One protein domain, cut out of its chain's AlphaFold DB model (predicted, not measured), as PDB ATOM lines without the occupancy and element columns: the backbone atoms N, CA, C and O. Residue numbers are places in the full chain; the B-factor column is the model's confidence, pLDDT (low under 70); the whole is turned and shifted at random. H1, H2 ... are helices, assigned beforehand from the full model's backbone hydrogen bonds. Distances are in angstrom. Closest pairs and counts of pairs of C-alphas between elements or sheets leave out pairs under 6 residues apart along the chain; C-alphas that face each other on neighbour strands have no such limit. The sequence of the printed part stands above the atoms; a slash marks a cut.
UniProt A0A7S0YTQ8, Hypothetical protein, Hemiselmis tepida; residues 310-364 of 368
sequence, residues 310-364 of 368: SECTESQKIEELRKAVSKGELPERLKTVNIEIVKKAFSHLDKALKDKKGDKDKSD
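What this domain is: This is residues 310 to 364 of the 368 residues of the protein "Hypothetical protein" of Hemiselmis tepida (UniProt A0A7S0YTQ8). Picture a lopsided V of two helices: the long H2 makes the longest axis, and the shorter H1 meets it near the V's closed end, where the loop of residues 327 to 338 joins them. The far part of H2, residues 354 to 363, sticks out as a free arm, together with residue 364. The printed part has 55 residues with two named helices, H1 then H2, and no named strand; its class is all helix. It is loose, with a radius of gyration of the C-alphas of 13.5 A and spans of 43 by 20 by 18 A.

Where its parts are: Begin at Ser 310, whose C-alpha is at (15.364, -19.515, 2.508). Find C-alpha 315 at (25.463, -19.897, -0.423); from there H1, residues 315 to 326, runs 16.4 A to C-alpha 326. H2, residues 339 to 363, begins with C-alpha 339 at (15.466, -37.003, 0.117) and runs 36.9 A to C-alpha 363 at (9.771, -1.571, -8.652).

How they stand to each other: Look at residues 322 to 325 of H1 and residues 339 to 346 of H2: the helices touch with these parts alone. Their closest C-alphas are those of Val 325 and Lys 343, 7.0 A apart. The two helices run opposite ways at a steep tilt of 49 degrees, and their centres are 15.2 A apart. In H1 every O i to N i+4 pair is within hydrogen-bond range; in H2, 20 of 21 are.

The domain as a whole: The two C-alphas farthest apart are those of Thr 336 and Asp 364, 44.5 A. The printed part has no cut, and the link from H1 to H2, 12 residues, is long. Residues 312 to 317, of which 315 to 317 belong to H1, also stand free. The mean pLDDT of the printed part is 74.5; look for values under 70 at residues 333 to 334, residue 336 and residues 356 to 364.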
ATOM      1  N   SER A 310      15.574 -20.785   3.226       76.62
ATOM      2  CA  SER A 310      15.364 -19.515   2.508       76.62
ATOM      3  C   SER A 310      16.055 -18.292   3.107       76.62
ATOM      4  O   SER A 310      16.135 -17.255   2.454       76.62
ATOM      5  N   GLU A 311      16.509 -18.400   4.350       76.62
ATOM      6  CA  GLU A 311      17.193 -17.358   5.120       76.62
ATOM      7  C   GLU A 311      18.684 -17.681   5.295       76.62
ATOM      8  O   GLU A 311      19.419 -16.924   5.923       76.62
ATOM      9  N   CYS A 312      19.142 -18.807   4.739       80.69
ATOM     10  CA  CYS A 312      20.526 -19.231   4.836       80.69
ATOM     11  C   CYS A 312      21.420 -18.322   3.981       80.69
ATOM     12  O   CYS A 312      21.244 -18.210   2.770       80.69
ATOM     13  N   THR A 313      22.401 -17.689   4.621       81.19
ATOM     14  CA  THR A 313      23.393 -16.820   3.968       81.19
ATOM     15  C   THR A 313      24.621 -17.586   3.466       81.19
ATOM     16  O   THR A 313      25.438 -17.030   2.739       81.19
ATOM     17  N   GLU A 314      24.753 -18.871   3.813       82.94
ATOM     18  CA  GLU A 314      25.880 -19.725   3.417       82.94
ATOM     19  C   GLU A 314      25.637 -20.345   2.029       82.94
ATOM     20  O   GLU A 314      25.359 -21.540   1.902       82.94
ATOM     21  N   SER A 315      25.728 -19.522   0.979       77.88
ATOM     22  CA  SER A 315      25.463 -19.897  -0.423       77.88
ATOM     23  C   SER A 315      26.244 -21.131  -0.891       77.88
ATOM     24  O   SER A 315      25.667 -22.006  -1.531       77.88
ATOM     25  N   GLN A 316      27.513 -21.258  -0.491       82.12
ATOM     26  CA  GLN A 316      28.356 -22.418  -0.809       82.12
ATOM     27  C   GLN A 316      27.758 -23.734  -0.283       82.12
ATOM     28  O   GLN A 316      27.645 -24.705  -1.027       82.12
ATOM     29  N   LYS A 317      27.261 -23.754   0.962       81.31
ATOM     30  CA  LYS A 317      26.652 -24.961   1.550       81.31
ATOM     31  C   LYS A 317      25.278 -25.283   0.964       81.31
ATOM     32  O   LYS A 317      24.861 -26.440   0.959       81.31
ATOM     33  N   ILE A 318      24.556 -24.270   0.482       83.06
ATOM     34  CA  ILE A 318      23.293 -24.466  -0.242       83.06
ATOM     35  C   ILE A 318      23.570 -25.137  -1.592       83.06
ATOM     36  O   ILE A 318      22.855 -26.069  -1.959       83.06
ATOM     37  N   GLU A 319      24.610 -24.707  -2.310       82.12
ATOM     38  CA  GLU A 319      25.009 -25.314  -3.585       82.12
ATOM     39  C   GLU A 319      25.543 -26.737  -3.426       82.12
ATOM     40  O   GLU A 319      25.166 -27.612  -4.205       82.12
ATOM     41  N   GLU A 320      26.366 -27.000  -2.410       83.19
ATOM     42  CA  GLU A 320      26.829 -28.353  -2.080       83.19
ATOM     43  C   GLU A 320      25.655 -29.289  -1.797       83.19
ATOM     44  O   GLU A 320      25.567 -30.373  -2.372       83.19
ATOM     45  N   LEU A 321      24.700 -28.844  -0.972       82.69
ATOM     46  CA  LEU A 321      23.501 -29.618  -0.674       82.69
ATOM     47  C   LEU A 321      22.634 -29.823  -1.926       82.69
ATOM     48  O   LEU A 321      22.099 -30.910  -2.126       82.69
ATOM     49  N   ARG A 322      22.515 -28.813  -2.793       83.12
ATOM     50  CA  ARG A 322      21.780 -28.918  -4.061       83.12
ATOM     51  C   ARG A 322      22.430 -29.937  -5.000       83.12
ATOM     52  O   ARG A 322      21.718 -30.752  -5.585       83.12
ATOM     53  N   LYS A 323      23.763 -29.929  -5.112       82.56
ATOM     54  CA  LYS A 323      24.528 -30.913  -5.894       82.56
ATOM     55  C   LYS A 323      24.354 -32.323  -5.329       82.56
ATOM     56  O   LYS A 323      24.057 -33.236  -6.092       82.56
ATOM     57  N   ALA A 324      24.456 -32.487  -4.013       79.69
ATOM     58  CA  ALA A 324      24.261 -33.772  -3.345       79.69
ATOM     59  C   ALA A 324      22.847 -34.333  -3.621       79.69
ATOM     60  O   ALA A 324      22.695 -35.431  -4.154       79.69
ATOM     61  N   VAL A 325      21.807 -33.512  -3.431       83.00
ATOM     62  CA  VAL A 325      20.409 -33.891  -3.708       83.00
ATOM     63  C   VAL A 325      20.173 -34.233  -5.183       83.00
ATOM     64  O   VAL A 325      19.409 -35.154  -5.472       83.00
ATOM     65  N   SER A 326      20.829 -33.535  -6.118       76.88
ATOM     66  CA  SER A 326      20.741 -33.856  -7.552       76.88
ATOM     67  C   SER A 326      21.400 -35.188  -7.921       76.88
ATOM     68  O   SER A 326      20.951 -35.842  -8.856       76.88
ATOM     69  N   LYS A 327      22.411 -35.615  -7.156       81.00
ATOM     70  CA  LYS A 327      23.087 -36.913  -7.305       81.00
ATOM     71  C   LYS A 327      22.397 -38.048  -6.542       81.00
ATOM     72  O   LYS A 327      22.834 -39.185  -6.631       81.00
ATOM     73  N   GLY A 328      21.325 -37.755  -5.800       75.62
ATOM     74  CA  GLY A 328      20.655 -38.740  -4.948       75.62
ATOM     75  C   GLY A 328      21.377 -39.012  -3.624       75.62
ATOM     76  O   GLY A 328      20.965 -39.890  -2.875       75.62
ATOM     77  N   GLU A 329      22.420 -38.248  -3.308       78.19
ATOM     78  CA  GLU A 329      23.263 -38.446  -2.135       78.19
ATOM     79  C   GLU A 329      22.930 -37.382  -1.084       78.19
ATOM     80  O   GLU A 329      22.961 -36.182  -1.355       78.19
ATOM     81  N   LEU A 330      22.593 -37.792   0.139       74.81
ATOM     82  CA  LEU A 330      22.413 -36.858   1.250       74.81
ATOM     83  C   LEU A 330      23.670 -36.829   2.127       74.81
ATOM     84  O   LEU A 330      24.214 -37.890   2.440       74.81
ATOM     85  N   PRO A 331      24.114 -35.640   2.584       74.62
ATOM     86  CA  PRO A 331      25.153 -35.540   3.604       74.62
ATOM     87  C   PRO A 331      24.790 -36.385   4.829       74.62
ATOM     88  O   PRO A 331      23.615 -36.466   5.180       74.62
ATOM     89  N   GLU A 332      25.777 -36.957   5.526       70.62
ATOM     90  CA  GLU A 332      25.533 -37.919   6.617       70.62
ATOM     91  C   GLU A 332      24.538 -37.434   7.673       70.62
ATOM     92  O   GLU A 332      23.642 -38.167   8.082       70.62
ATOM     93  N   ARG A 333      24.622 -36.149   8.030       68.75
ATOM     94  CA  ARG A 333      23.717 -35.489   8.983       68.75
ATOM     95  C   ARG A 333      22.240 -35.459   8.553       68.75
ATOM     96  O   ARG A 333      21.392 -35.092   9.358       68.75
ATOM     97  N   LEU A 334      21.945 -35.766   7.288       69.38
ATOM     98  CA  LEU A 334      20.611 -35.786   6.683       69.38
ATOM     99  C   LEU A 334      20.202 -37.179   6.187       69.38
ATOM    100  O   LEU A 334      19.114 -37.295   5.636       69.38
ATOM    101  N   LYS A 335      21.002 -38.235   6.400       70.50
ATOM    102  CA  LYS A 335      20.653 -39.611   5.984       70.50
ATOM    103  C   LYS A 335      19.351 -40.125   6.618       70.50
ATOM    104  O   LYS A 335      18.693 -40.983   6.046       70.50
ATOM    105  N   THR A 336      18.955 -39.582   7.771       66.00
ATOM    106  CA  THR A 336      17.684 -39.890   8.452       66.00
ATOM    107  C   THR A 336      16.483 -39.120   7.894       66.00
ATOM    108  O   THR A 336      15.349 -39.358   8.305       66.00
ATOM    109  N   VAL A 337      16.708 -38.178   6.974       70.50
ATOM    110  CA  VAL A 337      15.670 -37.350   6.357       70.50
ATOM    111  C   VAL A 337      15.421 -37.856   4.942       70.50
ATOM    112  O   VAL A 337      16.347 -37.964   4.146       70.50
ATOM    113  N   ASN A 338      14.159 -38.123   4.599       76.38
ATOM    114  CA  ASN A 338      13.794 -38.535   3.245       76.38
ATOM    115  C   ASN A 338      14.226 -37.461   2.221       76.38
ATOM    116  O   ASN A 338      13.895 -36.278   2.358       76.38
ATOM    117  N   ILE A 339      14.953 -37.877   1.180       75.06
ATOM    118  CA  ILE A 339      15.466 -37.003   0.117       75.06
ATOM    119  C   ILE A 339      14.367 -36.199  -0.583       75.06
ATOM    120  O   ILE A 339      14.607 -35.065  -1.000       75.06
ATOM    121  N   GLU A 340      13.141 -36.719  -0.646       75.25
ATOM    122  CA  GLU A 340      11.989 -36.004  -1.192       75.25
ATOM    123  C   GLU A 340      11.617 -34.765  -0.372       75.25
ATOM    124  O   GLU A 340      11.245 -33.733  -0.935       75.25
ATOM    125  N   ILE A 341      11.802 -34.809   0.952       77.38
ATOM    126  CA  ILE A 341      11.577 -33.658   1.837       77.38
ATOM    127  C   ILE A 341      12.582 -32.549   1.509       77.38
ATOM    128  O   ILE A 341      12.217 -31.373   1.438       77.38
ATOM    129  N   VAL A 342      13.840 -32.919   1.257       75.81
ATOM    130  CA  VAL A 342      14.900 -31.967   0.901       75.81
ATOM    131  C   VAL A 342      14.670 -31.399  -0.506       75.81
ATOM    132  O   VAL A 342      14.772 -30.186  -0.697       75.81
ATOM    133  N   LYS A 343      14.253 -32.225  -1.476       80.50
ATOM    134  CA  LYS A 343      13.839 -31.771  -2.819       80.50
ATOM    135  C   LYS A 343      12.680 -30.772  -2.751       80.50
ATOM    136  O   LYS A 343      12.732 -29.717  -3.385       80.50
ATOM    137  N   LYS A 344      11.662 -31.052  -1.929       81.50
ATOM    138  CA  LYS A 344      10.527 -30.144  -1.710       81.50
ATOM    139  C   LYS A 344      10.979 -28.819  -1.090       81.50
ATOM    140  O   LYS A 344      10.535 -27.760  -1.529       81.50
ATOM    141  N   ALA A 345      11.914 -28.849  -0.137       80.31
ATOM    142  CA  ALA A 345      12.496 -27.638   0.443       80.31
ATOM    143  C   ALA A 345      13.219 -26.767  -0.605       80.31
ATOM    144  O   ALA A 345      13.061 -25.545  -0.589       80.31
ATOM    145  N   PHE A 346      13.943 -27.374  -1.552       82.00
ATOM    146  CA  PHE A 346      14.552 -26.642  -2.669       82.00
ATOM    147  C   PHE A 346      13.521 -26.070  -3.646       82.00
ATOM    148  O   PHE A 346      13.672 -24.929  -4.072       82.00
ATOM    149  N   SER A 347      12.437 -26.793  -3.937       80.56
ATOM    150  CA  SER A 347      11.334 -26.262  -4.753       80.56
ATOM    151  C   SER A 347      10.708 -25.006  -4.125       80.56
ATOM    152  O   SER A 347      10.470 -24.007  -4.808       80.56
ATOM    153  N   HIS A 348      10.514 -25.008  -2.801       77.81
ATOM    154  CA  HIS A 348      10.053 -23.828  -2.066       77.81
ATOM    155  C   HIS A 348      11.070 -22.678  -2.086       77.81
ATOM    156  O   HIS A 348      10.665 -21.523  -2.229       77.81
ATOM    157  N   LEU A 349      12.368 -22.979  -1.980       80.31
ATOM    158  CA  LEU A 349      13.439 -21.986  -2.095       80.31
ATOM    159  C   LEU A 349      13.429 -21.313  -3.476       80.31
ATOM    160  O   LEU A 349      13.448 -20.088  -3.557       80.31
ATOM    161  N   ASP A 350      13.340 -22.095  -4.552       81.75
ATOM    162  CA  ASP A 350      13.318 -21.578  -5.924       81.75
ATOM    163  C   ASP A 350      12.089 -20.714  -6.198       81.75
ATOM    164  O   ASP A 350      12.191 -19.670  -6.844       81.75
ATOM    165  N   LYS A 351      10.930 -21.108  -5.663       79.62
ATOM    166  CA  LYS A 351       9.714 -20.295  -5.730       79.62
ATOM    167  C   LYS A 351       9.890 -18.966  -4.990       79.62
ATOM    168  O   LYS A 351       9.631 -17.917  -5.567       79.62
ATOM    169  N   ALA A 352      10.423 -18.995  -3.767       73.75
ATOM    170  CA  ALA A 352      10.671 -17.789  -2.977       73.75
ATOM    171  C   ALA A 352      11.692 -16.839  -3.634       73.75
ATOM    172  O   ALA A 352      11.554 -15.619  -3.536       73.75
ATOM    173  N   LEU A 353      12.708 -17.376  -4.316       74.88
ATOM    174  CA  LEU A 353      13.679 -16.578  -5.070       74.88
ATOM    175  C   LEU A 353      13.065 -15.966  -6.340       74.88
ATOM    176  O   LEU A 353      13.332 -14.802  -6.637       74.88
ATOM    177  N   LYS A 354      12.214 -16.710  -7.061       75.06
ATOM    178  CA  LYS A 354      11.473 -16.194  -8.227       75.06
ATOM    179  C   LYS A 354      10.498 -15.083  -7.838       75.06
ATOM    180  O   LYS A 354      10.474 -14.054  -8.506       75.06
ATOM    181  N   ASP A 355       9.773 -15.254  -6.735       73.00
ATOM    182  CA  ASP A 355       8.830 -14.251  -6.230       73.00
ATOM    183  C   ASP A 355       9.562 -12.953  -5.832       73.00
ATOM    184  O   ASP A 355       9.141 -11.862  -6.213       73.00
ATOM    185  N   LYS A 356      10.734 -13.054  -5.181       69.25
ATOM    186  CA  LYS A 356      11.584 -11.887  -4.867       69.25
ATOM    187  C   LYS A 356      12.128 -11.172  -6.108       69.25
ATOM    188  O   LYS A 356      12.292  -9.955  -6.079       69.25
ATOM    189  N   LYS A 357      12.428 -11.902  -7.187       64.44
ATOM    190  CA  LYS A 357      12.903 -11.308  -8.447       64.44
ATOM    191  C   LYS A 357      11.771 -10.575  -9.182       64.44
ATOM    192  O   LYS A 357      11.982  -9.468  -9.660       64.44
ATOM    193  N   GLY A 358      10.560 -11.137  -9.170       58.12
ATOM    194  CA  GLY A 358       9.372 -10.520  -9.768       58.12
ATOM    195  C   GLY A 358       8.893  -9.237  -9.073       58.12
ATOM    196  O   GLY A 358       8.287  -8.390  -9.727       58.12
ATOM    197  N   ASP A 359       9.179  -9.069  -7.779       57.56
ATOM    198  CA  ASP A 359       8.906  -7.815  -7.061       57.56
ATOM    199  C   ASP A 359       9.948  -6.725  -7.361       57.56
ATOM    200  O   ASP A 359       9.590  -5.549  -7.427       57.56
ATOM    201  N   LYS A 360      11.209  -7.103  -7.620       53.59
ATOM    202  CA  LYS A 360      12.279  -6.162  -7.994       53.59
ATOM    203  C   LYS A 360      12.103  -5.621  -9.422       53.59
ATOM    204  O   LYS A 360      12.209  -4.423  -9.644       53.59
ATOM    205  N   ASP A 361      11.683  -6.467 -10.364       54.84
ATOM    206  CA  ASP A 361      11.410  -6.035 -11.747       54.84
ATOM    207  C   ASP A 361      10.151  -5.143 -11.863       54.84
ATOM    208  O   ASP A 361       9.963  -4.428 -12.850       54.84
ATOM    209  N   LYS A 362       9.265  -5.162 -10.855       54.53
ATOM    210  CA  LYS A 362       8.081  -4.287 -10.781       54.53
ATOM    211  C   LYS A 362       8.347  -2.952 -10.092       54.53
ATOM    212  O   LYS A 362       7.599  -2.009 -10.353       54.53
ATOM    213  N   SER A 363       9.360  -2.856  -9.228       52.97
ATOM    214  CA  SER A 363       9.771  -1.571  -8.652       52.97
ATOM    215  C   SER A 363      10.499  -0.700  -9.672       52.97
ATOM    216  O   SER A 363      10.299   0.510  -9.665       52.97
ATOM    217  N   ASP A 364      11.236  -1.308 -10.604       53.47
ATOM    218  CA  ASP A 364      12.037  -0.573 -11.592       53.47
ATOM    219  C   ASP A 364      11.200  -0.040 -12.775       53.47
ATOM    220  O   ASP A 364      11.633   0.852 -13.488       53.47
TER     221      ASP A 364